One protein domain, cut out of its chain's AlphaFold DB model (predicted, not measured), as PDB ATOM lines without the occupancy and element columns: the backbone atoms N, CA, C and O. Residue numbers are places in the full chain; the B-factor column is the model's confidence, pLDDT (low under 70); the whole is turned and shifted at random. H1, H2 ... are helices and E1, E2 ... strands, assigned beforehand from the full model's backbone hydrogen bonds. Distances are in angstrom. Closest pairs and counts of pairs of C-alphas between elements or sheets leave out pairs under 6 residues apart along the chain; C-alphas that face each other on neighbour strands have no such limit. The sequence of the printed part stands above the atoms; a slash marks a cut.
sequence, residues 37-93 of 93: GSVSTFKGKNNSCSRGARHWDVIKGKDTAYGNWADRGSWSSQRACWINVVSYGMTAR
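Overview. This is residues 37 to 93 of the 93 residues of an uncharacterized protein of Curtobacterium sp. MCBA15_009 (UniProt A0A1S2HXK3). A small three-strand sheet, E1, E2 and E4, forms a wall, with the two-strand pair E3 and E5 over part of it, so the two sheets are only partly face to face. The short helix H1 only grazes the first sheet and also comes near E3, while the links between E2 and E3 and between E3 and E4 make the two ends of the longest axis. The printed part has 57 residues with one named helix and five named strands, in the order E1 E2 E3 E4 H1 E5; the sheets, E1 - E2 - E4 and E3 - E5, are antiparallel. The class is mostly strand, though under half of the residues are in named elements. The whole is compact, with a radius of gyration of the C-alphas of 10.2 A, yet elongated, spanning 33 by 18 by 17 A.

Arrangement. E1, residues 37 to 40, and E2, residues 43 to 46, form a hairpin with a tight link, antiparallel at 168 degrees; N 40 and O 43 are within hydrogen-bond range at 2.8 A. E4, residues 75 to 77, is the other antiparallel neighbour of E2, at 152 degrees, with N 76 and O 44 2.8 A apart. E1 and E4 are the edge strands and E2 is the inner one. The closest C-alphas of E2 and E3, residues 53 to 57, are those of Asn 46 and Ala 53, 5.9 A apart. Those of E3 and E4 are Arg 54 and Ser 76, at 5.5 A. E3 and E5, residues 90 to 92, are antiparallel neighbours at 147 degrees, with N 91 and O 54 2.8 A apart. H1, residues 85 to 88, is on the sheet of E1, E2 and E4 but only grazes it with residues 85 to 87. Its closest C-alphas to E3 are those of Tyr 88 and Trp 56, 5.6 A apart. H1 is too short for an O i to N i+4 pair; its one O i to N i+3 pair is within range. E1 and E5 are apart, as are E4 and E5.

Along the chain. E1 begins at C-alpha 37, (121.835, 149.650, 152.196), and is 10.2 A long; E2 is 9.9 A. E3, the longest strand by residues, measures 13.1 A from C-alpha 53, (121.757, 153.314, 140.836). E4 is 5.9 A, H1 5.0 A and E5 6.9 A, ending at C-alpha 92, (119.193, 156.639, 141.502).

Size, cuts and confidence. The C-alphas farthest apart, those of Ser 50 and Gly 61, are 33.2 A apart. The printed part has no cut and ends at Arg 93, the chain's last residue. The link from E3 to E4, residues 58 to 74, is long, and residues 65 to 66 in it pair antiparallel with residues 56 to 57 of E3. The mean pLDDT of the printed part is 71.1; residues 37 to 42, 58 to 63 and 78 to 89 are under 70.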
ATOM      1  N   GLY A  37     121.639 150.141 150.827       62.28
ATOM      2  CA  GLY A  37     121.835 149.650 152.196       62.28
ATOM      3  C   GLY A  37     123.196 149.019 152.441       62.28
ATOM      4  O   GLY A  37     123.390 148.375 153.464       62.28
ATOM      5  N   SER A  38     124.145 149.157 151.512       69.56
ATOM      6  CA  SER A  38     125.535 148.786 151.775       69.56
ATOM      7  C   SER A  38     126.467 149.697 150.989       69.56
ATOM      8  O   SER A  38     126.553 149.603 149.768       69.56
ATOM      9  N   VAL A  39     127.162 150.580 151.696       67.75
ATOM     10  CA  VAL A  39     128.212 151.434 151.138       67.75
ATOM     11  C   VAL A  39     129.547 151.006 151.729       67.75
ATOM     12  O   VAL A  39     129.648 150.653 152.900       67.75
ATOM     13  N   SER A  40     130.569 150.975 150.891       66.69
ATOM     14  CA  SER A  40     131.946 150.689 151.262       66.69
ATOM     15  C   SER A  40     132.834 151.752 150.639       66.69
ATOM     16  O   SER A  40     132.415 152.498 149.765       66.69
ATOM     17  N   THR A  41     134.085 151.794 151.057       64.25
ATOM     18  CA  THR A  41     135.078 152.789 150.677       64.25
ATOM     19  C   THR A  41     135.162 153.087 149.173       64.25
ATOM     20  O   THR A  41     135.337 154.250 148.822       64.25
ATOM     21  N   PHE A  42     134.981 152.075 148.311       68.31
ATOM     22  CA  PHE A  42     135.138 152.165 146.843       68.31
ATOM     23  C   PHE A  42     133.928 151.671 146.039       68.31
ATOM     24  O   PHE A  42     134.016 151.458 144.830       68.31
ATOM     25  N   LYS A  43     132.833 151.327 146.715       73.44
ATOM     26  CA  LYS A  43     131.674 150.724 146.059       73.44
ATOM     27  C   LYS A  43     130.416 150.945 146.865       73.44
ATOM     28  O   LYS A  43     130.443 150.899 148.093       73.44
ATOM     29  N   GLY A  44     129.302 151.085 146.171       77.50
ATOM     30  CA  GLY A  44     127.989 151.121 146.796       77.50
ATOM     31  C   GLY A  44     127.050 150.103 146.165       77.50
ATOM     32  O   GLY A  44     127.088 149.870 144.955       77.50
ATOM     33  N   LYS A  45     126.243 149.451 146.995       78.81
ATOM     34  CA  LYS A  45     125.285 148.434 146.574       78.81
ATOM     35  C   LYS A  45     123.914 149.058 146.394       78.81
ATOM     36  O   LYS A  45     123.331 149.589 147.342       78.81
ATOM     37  N   ASN A  46     123.372 148.911 145.194       83.12
ATOM     38  CA  ASN A  46     121.959 149.128 144.956       83.12
ATOM     39  C   ASN A  46     121.189 147.956 145.582       83.12
ATOM     40  O   ASN A  46     121.252 146.845 145.068       83.12
ATOM     41  N   ASN A  47     120.483 148.164 146.692       73.62
ATOM     42  CA  ASN A  47     119.702 147.089 147.313       73.62
ATOM     43  C   ASN A  47     118.278 147.020 146.749       73.62
ATOM     44  O   ASN A  47     117.754 145.923 146.534       73.62
ATOM     45  N   SER A  48     117.649 148.169 146.498       74.94
ATOM     46  CA  SER A  48     116.227 148.225 146.142       74.94
ATOM     47  C   SER A  48     115.849 149.277 145.097       74.94
ATOM     48  O   SER A  48     114.673 149.354 144.744       74.94
ATOM     49  N   CYS A  49     116.790 150.051 144.548       77.25
ATOM     50  CA  CYS A  49     116.486 151.051 143.526       77.25
ATOM     51  C   CYS A  49     116.105 150.341 142.219       77.25
ATOM     52  O   CYS A  49     116.932 149.679 141.586       77.25
ATOM     53  N   SER A  50     114.845 150.488 141.810       77.19
ATOM     54  CA  SER A  50     114.243 149.759 140.686       77.19
ATOM     55  C   SER A  50     114.767 150.182 139.313       77.19
ATOM     56  O   SER A  50     114.768 149.371 138.395       77.19
ATOM     57  N   ARG A  51     115.234 151.426 139.167       77.75
ATOM     58  CA  ARG A  51     115.716 151.983 137.890       77.75
ATOM     59  C   ARG A  51     117.236 151.927 137.714       77.75
ATOM     60  O   ARG A  51     117.766 152.453 136.736       77.75
ATOM     61  N   GLY A  52     117.926 151.271 138.644       77.44
ATOM     62  CA  GLY A  52     119.380 151.269 138.713       77.44
ATOM     63  C   GLY A  52     119.919 152.467 139.487       77.44
ATOM     64  O   GLY A  52     119.228 153.463 139.717       77.44
ATOM     65  N   ALA A  53     121.156 152.334 139.954       79.25
ATOM     66  CA  ALA A  53     121.757 153.314 140.836       79.25
ATOM     67  C   ALA A  53     123.287 153.334 140.757       79.25
ATOM     68  O   ALA A  53     123.900 152.299 140.510       79.25
ATOM     69  N   ARG A  54     123.923 154.486 140.970       77.75
ATOM     70  CA  ARG A  54     125.383 154.649 140.836       77.75
ATOM     71  C   ARG A  54     125.965 155.493 141.959       77.75
ATOM     72  O   ARG A  54     125.274 156.352 142.492       77.75
ATOM     73  N   HIS A  55     127.221 155.248 142.318       77.81
ATOM     74  CA  HIS A  55     127.922 156.077 143.300       77.81
ATOM     75  C   HIS A  55     128.541 157.320 142.668       77.81
ATOM     76  O   HIS A  55     128.779 157.356 141.459       77.81
ATOM     77  N   TRP A  56     128.739 158.344 143.493       73.19
ATOM     78  CA  TRP A  56     129.538 159.508 143.141       73.19
ATOM     79  C   TRP A  56     130.986 159.274 143.544       73.19
ATOM     80  O   TRP A  56     131.286 158.945 144.693       73.19
ATOM     81  N   ASP A  57     131.863 159.458 142.572       72.69
ATOM     82  CA  ASP A  57     133.288 159.238 142.679       72.69
ATOM     83  C   ASP A  57     134.004 160.566 142.703       72.69
ATOM     84  O   ASP A  57     133.910 161.378 141.786       72.69
ATOM     85  N   VAL A  58     134.799 160.767 143.739       68.50
ATOM     86  CA  VAL A  58     135.890 161.727 143.667       68.50
ATOM     87  C   VAL A  58     137.100 160.932 143.216       68.50
ATOM     88  O   VAL A  58     137.359 159.854 143.753       68.50
ATOM     89  N   ILE A  59     137.857 161.432 142.240       67.62
ATOM     90  CA  ILE A  59     139.044 160.751 141.703       67.62
ATOM     91  C   ILE A  59     140.299 161.567 142.044       67.62
ATOM     92  O   ILE A  59     140.301 162.794 142.003       67.62
ATOM     93  N   LYS A  60     141.398 160.905 142.432       61.03
ATOM     94  CA  LYS A  60     142.635 161.598 142.840       61.03
ATOM     95  C   LYS A  60     143.266 162.334 141.676       61.03
ATOM     96  O   LYS A  60     143.669 161.709 140.702       61.03
ATOM     97  N   GLY A  61     143.368 163.658 141.813       63.47
ATOM     98  CA  GLY A  61     143.923 164.529 140.779       63.47
ATOM     99  C   GLY A  61     143.034 164.656 139.540       63.47
ATOM    100  O   GLY A  61     143.545 164.972 138.469       63.47
ATOM    101  N   LYS A  62     141.733 164.368 139.660       64.19
ATOM    102  CA  LYS A  62     140.736 164.530 138.596       64.19
ATOM    103  C   LYS A  62     139.443 165.103 139.170       64.19
ATOM    104  O   LYS A  62     139.222 165.058 140.379       64.19
ATOM    105  N   ASP A  63     138.596 165.597 138.277       67.88
ATOM    106  CA  ASP A  63     137.241 166.013 138.619       67.88
ATOM    107  C   ASP A  63     136.402 164.832 139.121       67.88
ATOM    108  O   ASP A  63     136.693 163.656 138.872       67.88
ATOM    109  N   THR A  64     135.341 165.164 139.845       70.75
ATOM    110  CA  THR A  64     134.350 164.202 140.317       70.75
ATOM    111  C   THR A  64     133.589 163.579 139.148       70.75
ATOM    112  O   THR A  64     133.219 164.277 138.203       70.75
ATOM    113  N   ALA A  65     133.306 162.285 139.222       72.94
ATOM    114  CA  ALA A  65     132.591 161.545 138.195       72.94
ATOM    115  C   ALA A  65     131.520 160.643 138.809       72.94
ATOM    116  O   ALA A  65     131.521 160.351 139.997       72.94
ATOM    117  N   TYR A  66     130.595 160.172 137.982       75.00
ATOM    118  CA  TYR A  66     129.695 159.104 138.389       75.00
ATOM    119  C   TYR A  66     130.298 157.735 138.071       75.00
ATOM    120  O   TYR A  66     130.813 157.511 136.971       75.00
ATOM    121  N   GLY A  67     130.127 156.804 139.002       75.19
ATOM    122  CA  GLY A  67     130.402 155.391 138.806       75.19
ATOM    123  C   GLY A  67     129.446 154.730 137.810       75.19
ATOM    124  O   GLY A  67     128.526 155.340 137.253       75.19
ATOM    125  N   ASN A  68     129.633 153.425 137.613       81.75
ATOM    126  CA  ASN A  68     128.776 152.627 136.735       81.75
ATOM    127  C   ASN A  68     127.353 152.505 137.298       81.75
ATOM    128  O   ASN A  68     127.170 152.387 138.508       81.75
ATOM    129  N   TRP A  69     126.333 152.458 136.444       83.19
ATOM    130  CA  TRP A  69     124.994 152.085 136.899       83.19
ATOM    131  C   TRP A  69     124.988 150.633 137.387       83.19
ATOM    132  O   TRP A  69     125.477 149.739 136.702       83.19
ATOM    133  N   ALA A  70     124.446 150.417 138.578       83.50
ATOM    134  CA  ALA A  70     124.235 149.109 139.166       83.50
ATOM    135  C   ALA A  70     122.743 148.814 139.263       83.50
ATOM    136  O   ALA A  70     121.973 149.591 139.838       83.50
ATOM    137  N   ASP A  71     122.349 147.664 138.731       85.50
ATOM    138  CA  ASP A  71     120.999 147.134 138.875       85.50
ATOM    139  C   ASP A  71     120.700 146.720 140.318       85.50
ATOM    140  O   ASP A  71     121.567 146.709 141.196       85.50
ATOM    141  N   ARG A  72     119.438 146.380 140.581       84.81
ATOM    142  CA  ARG A  72     118.994 145.948 141.905       84.81
ATOM    143  C   ARG A  72     119.778 144.715 142.372       84.81
ATOM    144  O   ARG A  72     119.841 143.705 141.683       84.81
ATOM    145  N   GLY A  73     120.328 144.791 143.579       83.19
ATOM    146  CA  GLY A  73     121.182 143.771 144.190       83.19
ATOM    147  C   GLY A  73     122.666 143.880 143.822       83.19
ATOM    148  O   GLY A  73     123.480 143.195 144.447       83.19
ATOM    149  N   SER A  74     123.030 144.742 142.869       83.75
ATOM    150  CA  SER A  74     124.381 144.835 142.312       83.75
ATOM    151  C   SER A  74     125.205 145.968 142.916       83.75
ATOM    152  O   SER A  74     124.692 146.922 143.509       83.75
ATOM    153  N   TRP A  75     126.523 145.855 142.756       81.56
ATOM    154  CA  TRP A  75     127.481 146.862 143.196       81.56
ATOM    155  C   TRP A  75     127.854 147.795 142.053       81.56
ATOM    156  O   TRP A  75     128.253 147.354 140.978       81.56
ATOM    157  N   SER A  76     127.796 149.088 142.330       79.31
ATOM    158  CA  SER A  76     128.452 150.115 141.539       79.31
ATOM    159  C   SER A  76     129.874 150.247 142.088       79.31
ATOM    160  O   SER A  76     130.040 150.564 143.267       79.31
ATOM    161  N   SER A  77     130.888 149.928 141.279       74.88
ATOM    162  CA  SER A  77     132.308 149.981 141.660       74.88
ATOM    163  C   SER A  77     133.170 150.568 140.541       74.88
ATOM    164  O   SER A  77     132.872 150.395 139.354       74.88
ATOM    165  N   GLN A  78     134.254 151.244 140.918       69.56
ATOM    166  CA  GLN A  78     135.285 151.732 140.002       69.56
ATOM    167  C   GLN A  78     136.681 151.564 140.630       69.56
ATOM    168  O   GLN A  78     136.859 151.647 141.842       69.56
ATOM    169  N   ARG A  79     137.693 151.286 139.791       60.78
ATOM    170  CA  ARG A  79     139.075 150.994 140.241       60.78
ATOM    171  C   ARG A  79     139.859 152.233 140.690       60.78
ATOM    172  O   ARG A  79     140.858 152.067 141.376       60.78
ATOM    173  N   ALA A  80     139.450 153.432 140.272       60.66
ATOM    174  CA  ALA A  80     140.208 154.675 140.456       60.66
ATOM    175  C   ALA A  80     139.552 155.668 141.437       60.66
ATOM    176  O   ALA A  80     139.951 156.829 141.489       60.66
ATOM    177  N   CYS A  81     138.552 155.232 142.203       57.69
ATOM    178  CA  CYS A  81     137.847 156.098 143.147       57.69
ATOM    179  C   CYS A  81     138.695 156.373 144.381       57.69
ATOM    180  O   CYS A  81     139.394 155.484 144.878       57.69
ATOM    181  N   TRP A  82     138.591 157.585 144.923       57.50
ATOM    182  CA  TRP A  82     138.998 157.804 146.299       57.50
ATOM    183  C   TRP A  82     138.170 156.926 147.235       57.50
ATOM    184  O   TRP A  82     136.994 156.638 147.013       57.50
ATOM    185  N   ILE A  83     138.822 156.568 148.335       54.28
ATOM    186  CA  ILE A  83     138.183 156.209 149.593       54.28
ATOM    187  C   ILE A  83     137.151 157.307 149.871       54.28
ATOM    188  O   ILE A  83     137.603 158.440 149.974       54.28
ATOM    189  N   ASN A  84     135.837 157.006 149.891       53.97
ATOM    190  CA  ASN A  84     134.739 157.775 150.542       53.97
ATOM    191  C   ASN A  84     133.375 157.751 149.804       53.97
ATOM    192  O   ASN A  84     132.631 158.728 149.864       53.97
ATOM    193  N   VAL A  85     132.949 156.638 149.187       58.59
ATOM    194  CA  VAL A  85     131.556 156.525 148.666       58.59
ATOM    195  C   VAL A  85     130.500 156.880 149.726       58.59
ATOM    196  O   VAL A  85     129.445 157.417 149.404       58.59
ATOM    197  N   VAL A  86     130.801 156.623 151.004       51.91
ATOM    198  CA  VAL A  86     129.938 156.958 152.149       51.91
ATOM    199  C   VAL A  86     129.743 158.473 152.309       51.91
ATOM    200  O   VAL A  86     128.645 158.900 152.645       51.91
ATOM    201  N   SER A  87     130.772 159.281 152.037       53.47
ATOM    202  CA  SER A  87     130.702 160.749 152.129       53.47
ATOM    203  C   SER A  87     130.098 161.385 150.877       53.47
ATOM    204  O   SER A  87     129.539 162.476 150.939       53.47
ATOM    205  N   TYR A  88     130.214 160.700 149.739       57.41
ATOM    206  CA  TYR A  88     129.823 161.211 148.429       57.41
ATOM    207  C   TYR A  88     128.418 160.787 148.000       57.41
ATOM    208  O   TYR A  88     127.782 161.488 147.218       57.41
ATOM    209  N   GLY A  89     127.890 159.703 148.563       62.84
ATOM    210  CA  GLY A  89     126.534 159.241 148.315       62.84
ATOM    211  C   GLY A  89     126.365 158.528 146.974       62.84
ATOM    212  O   GLY A  89     127.298 158.307 146.199       62.84
ATOM    213  N   MET A  90     125.132 158.113 146.717       72.31
ATOM    214  CA  MET A  90     124.747 157.431 145.490       72.31
ATOM    215  C   MET A  90     123.470 158.069 144.930       72.31
ATOM    216  O   MET A  90     122.649 158.596 145.681       72.31
ATOM    217  N   THR A  91     123.316 158.007 143.610       75.00
ATOM    218  CA  THR A  91     122.196 158.584 142.861       75.00
ATOM    219  C   THR A  91     121.427 157.489 142.123       75.00
ATOM    220  O   THR A  91     122.022 156.594 141.506       75.00
ATOM    221  N   ALA A  92     120.099 157.520 142.234       76.81
ATOM    222  CA  ALA A  92     119.193 156.639 141.502       76.81
ATOM    223  C   ALA A  92     118.801 157.275 140.162       76.81
ATOM    224  O   ALA A  92     118.986 158.472 139.957       76.81
ATOM    225  N   ARG A  93     118.313 156.454 139.236       72.75
ATOM    226  CA  ARG A  93     117.883 156.899 137.907       72.75
ATOM    227  C   ARG A  93     116.440 157.394 137.871       72.75
ATOM    228  O   ARG A  93     115.583 156.793 138.560       72.75
TER     229      ARG A  93